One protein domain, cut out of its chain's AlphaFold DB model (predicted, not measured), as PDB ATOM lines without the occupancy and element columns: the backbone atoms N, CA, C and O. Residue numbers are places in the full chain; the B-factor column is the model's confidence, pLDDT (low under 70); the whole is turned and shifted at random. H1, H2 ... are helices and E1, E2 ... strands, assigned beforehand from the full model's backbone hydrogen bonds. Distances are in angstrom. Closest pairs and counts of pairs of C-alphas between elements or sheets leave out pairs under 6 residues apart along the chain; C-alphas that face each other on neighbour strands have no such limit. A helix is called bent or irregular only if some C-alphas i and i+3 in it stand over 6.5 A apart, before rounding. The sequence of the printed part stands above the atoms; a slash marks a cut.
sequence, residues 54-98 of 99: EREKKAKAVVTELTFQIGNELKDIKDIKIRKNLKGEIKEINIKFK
ATOM      1  N   GLU A  54     157.459  56.500 374.365       77.12
ATOM      2  CA  GLU A  54     156.933  57.077 373.128       77.12
ATOM      3  C   GLU A  54     157.608  58.413 372.812       77.12
ATOM      4  O   GLU A  54     158.049  58.626 371.678       77.12
ATOM      5  N   ARG A  55     157.755  59.292 373.810       80.25
ATOM      6  CA  ARG A  55     158.544  60.519 373.658       80.25
ATOM      7  C   ARG A  55     159.987  60.208 373.295       80.25
ATOM      8  O   ARG A  55     160.529  60.857 372.403       80.25
ATOM      9  N   GLU A  56     160.598  59.216 373.934       81.81
ATOM     10  CA  GLU A  56     161.958  58.785 373.607       81.81
ATOM     11  C   GLU A  56     162.045  58.264 372.167       81.81
ATOM     12  O   GLU A  56     162.939  58.661 371.421       81.81
ATOM     13  N   LYS A  57     161.088  57.436 371.731       85.56
ATOM     14  CA  LYS A  57     161.018  56.930 370.354       85.56
ATOM     15  C   LYS A  57     160.869  58.064 369.337       85.56
ATOM     16  O   LYS A  57     161.585  58.074 368.338       85.56
ATOM     17  N   LYS A  58     159.983  59.033 369.596       88.12
ATOM     18  CA  LYS A  58     159.807  60.227 368.750       88.12
ATOM     19  C   LYS A  58     161.086  61.061 368.702       88.12
ATOM     20  O   LYS A  58     161.521  61.437 367.618       88.12
ATOM     21  N   ALA A  59     161.723  61.298 369.848       88.38
ATOM     22  CA  ALA A  59     162.981  62.033 369.920       88.38
ATOM     23  C   ALA A  59     164.099  61.324 369.138       88.38
ATOM     24  O   ALA A  59     164.777  61.968 368.342       88.38
ATOM     25  N   LYS A  60     164.244  60.001 369.295       91.56
ATOM     26  CA  LYS A  60     165.204  59.193 368.528       91.56
ATOM     27  C   LYS A  60     164.957  59.304 367.028       91.56
ATOM     28  O   LYS A  60     165.898  59.566 366.294       91.56
ATOM     29  N   ALA A  61     163.710  59.161 366.578       90.88
ATOM     30  CA  ALA A  61     163.372  59.284 365.161       90.88
ATOM     31  C   ALA A  61     163.763  60.660 364.591       90.88
ATOM     32  O   ALA A  61     164.388  60.729 363.537       90.88
ATOM     33  N   VAL A  62     163.465  61.742 365.320       92.56
ATOM     34  CA  VAL A  62     163.843  63.108 364.920       92.56
ATOM     35  C   VAL A  62     165.364  63.273 364.861       92.56
ATOM     36  O   VAL A  62     165.879  63.792 363.877       92.56
ATOM     37  N   VAL A  63     166.100  62.820 365.880       94.81
ATOM     38  CA  VAL A  63     167.571  62.923 365.907       94.81
ATOM     39  C   VAL A  63     168.202  62.126 364.766       94.81
ATOM     40  O   VAL A  63     169.111  62.634 364.110       94.81
ATOM     41  N   THR A  64     167.712  60.914 364.499       96.25
ATOM     42  CA  THR A  64     168.178  60.084 363.382       96.25
ATOM     43  C   THR A  64     167.981  60.795 362.047       96.25
ATOM     44  O   THR A  64     168.931  60.886 361.272       96.25
ATOM     45  N   GLU A  65     166.794  61.355 361.800       94.12
ATOM     46  CA  GLU A  65     166.506  62.082 360.560       94.12
ATOM     47  C   GLU A  65     167.411  63.309 360.400       94.12
ATOM     48  O   GLU A  65     168.043  63.495 359.365       94.12
ATOM     49  N   LEU A  66     167.563  64.126 361.445       95.06
ATOM     50  CA  LEU A  66     168.430  65.307 361.378       95.06
ATOM     51  C   LEU A  66     169.904  64.938 361.179       95.06
ATOM     52  O   LEU A  66     170.613  65.628 360.449       95.06
ATOM     53  N   THR A  67     170.357  63.833 361.771       96.06
ATOM     54  CA  THR A  67     171.716  63.310 361.559       96.06
ATOM     55  C   THR A  67     171.910  62.867 360.110       96.06
ATOM     56  O   THR A  67     172.928  63.189 359.497       96.06
ATOM     57  N   PHE A  68     170.917  62.181 359.534       96.06
ATOM     58  CA  PHE A  68     170.930  61.804 358.124       96.06
ATOM     59  C   PHE A  68     170.999  63.035 357.213       96.06
ATOM     60  O   PHE A  68     171.823  63.066 356.298       96.06
ATOM     61  N   GLN A  69     170.205  64.075 357.492       95.12
ATOM     62  CA  GLN A  69     170.229  65.320 356.722       95.12
ATOM     63  C   GLN A  69     171.588  66.027 356.795       95.12
ATOM     64  O   GLN A  69     172.057  66.514 355.770       95.12
ATOM     65  N   ILE A  70     172.262  66.044 357.953       95.12
ATOM     66  CA  ILE A  70     173.619  66.613 358.080       95.12
ATOM     67  C   ILE A  70     174.601  65.911 357.130       95.12
ATOM     68  O   ILE A  70     175.374  66.581 356.449       95.12
ATOM     69  N   GLY A  71     174.540  64.579 357.035       94.75
ATOM     70  CA  GLY A  71     175.370  63.801 356.105       94.75
ATOM     71  C   GLY A  71     174.970  63.922 354.628       94.75
ATOM     72  O   GLY A  71     175.713  63.475 353.762       94.75
ATOM     73  N   ASN A  72     173.811  64.517 354.336       95.38
ATOM     74  CA  ASN A  72     173.242  64.674 352.995       95.38
ATOM     75  C   ASN A  72     173.070  66.155 352.606       95.38
ATOM     76  O   ASN A  72     172.151  66.490 351.858       95.38
ATOM     77  N   GLU A  73     173.909  67.046 353.144       95.62
ATOM     78  CA  GLU A  73     173.917  68.484 352.813       95.62
ATOM     79  C   GLU A  73     172.552  69.175 353.004       95.62
ATOM     80  O   GLU A  73     172.214  70.139 352.320       95.62
ATOM     81  N   LEU A  74     171.748  68.674 353.948       93.44
ATOM     82  CA  LEU A  74     170.405  69.170 354.262       93.44
ATOM     83  C   LEU A  74     169.461  69.170 353.045       93.44
ATOM     84  O   LEU A  74     168.533  69.981 352.976       93.44
ATOM     85  N   LYS A  75     169.686  68.267 352.080       95.00
ATOM     86  CA  LYS A  75     168.991  68.247 350.785       95.00
ATOM     87  C   LYS A  75     167.468  68.212 350.898       95.00
ATOM     88  O   LYS A  75     166.807  68.768 350.023       95.00
ATOM     89  N   ASP A  76     166.907  67.605 351.943       95.06
ATOM     90  CA  ASP A  76     165.455  67.468 352.102       95.06
ATOM     91  C   ASP A  76     164.860  68.546 353.014       95.06
ATOM     92  O   ASP A  76     163.637  68.659 353.122       95.06
ATOM     93  N   ILE A  77     165.693  69.389 353.630       94.94
ATOM     94  CA  ILE A  77     165.237  70.513 354.443       94.94
ATOM     95  C   ILE A  77     164.941  71.711 353.535       94.94
ATOM     96  O   ILE A  77     165.746  72.136 352.709       94.94
ATOM     97  N   LYS A  78     163.739  72.266 353.686       96.19
ATOM     98  CA  LYS A  78     163.255  73.448 352.967       96.19
ATOM     99  C   LYS A  78     163.483  74.739 353.747       96.19
ATOM    100  O   LYS A  78     163.764  75.764 353.139       96.19
ATOM    101  N   ASP A  79     163.277  74.708 355.062       95.81
ATOM    102  CA  ASP A  79     163.338  75.893 355.926       95.81
ATOM    103  C   ASP A  79     163.655  75.482 357.373       95.81
ATOM    104  O   ASP A  79     163.133  74.472 357.854       95.81
ATOM    105  N   ILE A  80     164.475  76.275 358.070       95.12
ATOM    106  CA  ILE A  80     164.768  76.123 359.504       95.12
ATOM    107  C   ILE A  80     164.551  77.472 360.181       95.12
ATOM    108  O   ILE A  80     165.224  78.456 359.875       95.12
ATOM    109  N   LYS A  81     163.642  77.514 361.157       96.44
ATOM    110  CA  LYS A  81     163.340  78.713 361.948       96.44
ATOM    111  C   LYS A  81     163.579  78.456 363.424       96.44
ATOM    112  O   LYS A  81     162.998  77.538 363.996       96.44
ATOM    113  N   ILE A  82     164.380  79.312 364.052       96.12
ATOM    114  CA  ILE A  82     164.668  79.254 365.488       96.12
ATOM    115  C   ILE A  82     164.002  80.448 366.165       96.12
ATOM    116  O   ILE A  82     164.311  81.598 365.857       96.12
ATOM    117  N   ARG A  83     163.099  80.183 367.111       96.94
ATOM    118  CA  ARG A  83     162.505  81.212 367.970       96.94
ATOM    119  C   ARG A  83     163.206  81.196 369.320       96.94
ATOM    120  O   ARG A  83     163.333  80.144 369.946       96.94
ATOM    121  N   LYS A  84     163.627  82.370 369.783       97.25
ATOM    122  CA  LYS A  84     164.245  82.560 371.100       97.25
ATOM    123  C   LYS A  84     163.262  83.196 372.084       97.25
ATOM    124  O   LYS A  84     162.283  83.818 371.670       97.25
ATOM    125  N   ASN A  85     163.487  83.007 373.380       95.00
ATOM    126  CA  ASN A  85     162.773  83.738 374.427       95.00
ATOM    127  C   ASN A  85     163.404  85.129 374.664       95.00
ATOM    128  O   ASN A  85     164.394  85.487 374.029       95.00
ATOM    129  N   LEU A  86     162.845  85.908 375.600       92.62
ATOM    130  CA  LEU A  86     163.342  87.252 375.942       92.62
ATOM    131  C   LEU A  86     164.780  87.260 376.494       92.62
ATOM    132  O   LEU A  86     165.441  88.290 376.438       92.62
ATOM    133  N   LYS A  87     165.271  86.125 377.006       95.44
ATOM    134  CA  LYS A  87     166.648  85.952 377.493       95.44
ATOM    135  C   LYS A  87     167.618  85.504 376.391       95.44
ATOM    136  O   LYS A  87     168.798  85.317 376.657       95.44
ATOM    137  N   GLY A  88     167.134  85.312 375.162       93.56
ATOM    138  CA  GLY A  88     167.934  84.827 374.037       93.56
ATOM    139  C   GLY A  88     168.113  83.305 373.983       93.56
ATOM    140  O   GLY A  88     168.794  82.813 373.082       93.56
ATOM    141  N   GLU A  89     167.486  82.548 374.885       96.38
ATOM    142  CA  GLU A  89     167.540  81.083 374.897       96.38
ATOM    143  C   GLU A  89     166.631  80.513 373.804       96.38
ATOM    144  O   GLU A  89     165.566  81.069 373.514       96.38
ATOM    145  N   ILE A  90     167.031  79.397 373.193       95.00
ATOM    146  CA  ILE A  90     166.213  78.720 372.181       95.00
ATOM    147  C   ILE A  90     164.927  78.226 372.845       95.00
ATOM    148  O   ILE A  90     164.957  77.421 373.769       95.00
ATOM    149  N   LYS A  91     163.794  78.716 372.346       94.38
ATOM    150  CA  LYS A  91     162.459  78.317 372.794       94.38
ATOM    151  C   LYS A  91     161.858  77.262 371.871       94.38
ATOM    152  O   LYS A  91     161.161  76.372 372.339       94.38
ATOM    153  N   GLU A  92     162.091  77.387 370.568       93.94
ATOM    154  CA  GLU A  92     161.460  76.536 369.560       93.94
ATOM    155  C   GLU A  92     162.324  76.455 368.300       93.94
ATOM    156  O   GLU A  92     162.916  77.456 367.883       93.94
ATOM    157  N   ILE A  93     162.355  75.278 367.680       94.56
ATOM    158  CA  ILE A  93     162.961  75.045 366.369       94.56
ATOM    159  C   ILE A  93     161.873  74.453 365.471       94.56
ATOM    160  O   ILE A  93     161.310  73.412 365.793       94.56
ATOM    161  N   ASN A  94     161.579  75.119 364.357       93.88
ATOM    162  CA  ASN A  94     160.683  74.623 363.317       93.88
ATOM    163  C   ASN A  94     161.509  74.225 362.100       93.88
ATOM    164  O   ASN A  94     162.207  75.066 361.534       93.88
ATOM    165  N   ILE A  95     161.399  72.963 361.693       94.62
ATOM    166  CA  ILE A  95     162.089  72.415 360.525       94.62
ATOM    167  C   ILE A  95     161.021  71.978 359.532       94.62
ATOM    168  O   ILE A  95     160.154  71.171 359.864       94.62
ATOM    169  N   LYS A  96     161.063  72.537 358.325       94.62
ATOM    170  CA  LYS A  96     160.159  72.177 357.234       94.62
ATOM    171  C   LYS A  96     160.916  71.333 356.222       94.62
ATOM    172  O   LYS A  96     161.930  71.790 355.701       94.62
ATOM    173  N   PHE A  97     160.400  70.150 355.921       93.81
ATOM    174  CA  PHE A  97     160.934  69.270 354.883       93.81
ATOM    175  C   PHE A  97     160.304  69.587 353.516       93.81
ATOM    176  O   PHE A  97     159.334  70.348 353.424       93.81
ATOM    177  N   LYS A  98     160.916  69.089 352.437       92.81
ATOM    178  CA  LYS A  98     160.469  69.326 351.053       92.81
ATOM    179  C   LYS A  98     159.271  68.472 350.627       92.81
ATOM    180  O   LYS A  98     158.586  68.891 349.695       92.81
TER     181      LYS A  98
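What this domain is: This is residues 54 to 98 of the 99 residues of an uncharacterized protein of Clostridium vincentii (UniProt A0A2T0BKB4). A single helix, H1, and a long two-stranded hairpin, E1 and E2, make an open V or L, with the corner where the end of H1 leads through residues 72 to 76 to the start of E1. The hairpin is one arm; the other is H1, whose residues 54 to 65 stick out free. The printed part has 45 residues, with one named helix and two named strands in the order H1, E1, E2; the sheet has the order E1 - E2 and is antiparallel, and the class is mixed, helices and strands. The whole is loose, with a radius of gyration of the C-alphas of 12.4 A, and the C-alphas span 33 by 27 by 16 A.

Where its parts are: Find C-alpha 54 at (156.933, 57.077, 373.128); from there H1 runs through residues 54 to 71, 26.0 A from first to last C-alpha, and ends at C-alpha 71 at (175.370, 63.801, 356.105). After the five residues 72 to 76, at C-alpha 77 at (165.237, 70.513, 354.443), you meet the strand E1, residues 77 to 84, 20.6 A from first to last C-alpha. After five more residues comes the strand E2, residues 90 to 97, 20.4 A long, which ends at C-alpha 97 at (160.934, 69.270, 354.883).

How they stand to each other: Look first at H1, which is not bent: every O i to N i+4 pair inside it is within hydrogen-bond range. Between H1 and E1 you will find one pair of C-alphas within 8 A, those of Gln 69 and Ile 77, 7.6 A apart, while the centres of the two elements are 16.2 A apart. H1 and E2 are apart. Go on to E1 and E2, a hairpin of antiparallel neighbour strands with 168 degrees between their N-to-C directions. C-alphas 80 and 95 face each other at 4.7 A, and C-alphas 84 and 90 at 4.4 A. Across the pair, look for N 78 and O 96 at 2.7 A and N 94 and O 81 at 2.8 A, both within hydrogen-bond range.

The domain as a whole: The two C-alphas farthest apart are those of Asn 72, just after H1, and Leu 86, between E1 and E2, at 33.7 A. From the first to the last printed C-alpha, Glu 54 to Lys 98, the distance is 25.5 A. Without the free stretch 54 to 65, the body of 33 residues spans 33 by 16 by 9 A. The links H1 to E1 and E1 to E2 are both tight, and the printed part has no cut. In this predicted model the mean pLDDT of the printed part is 93.3, and no printed residue is under 70.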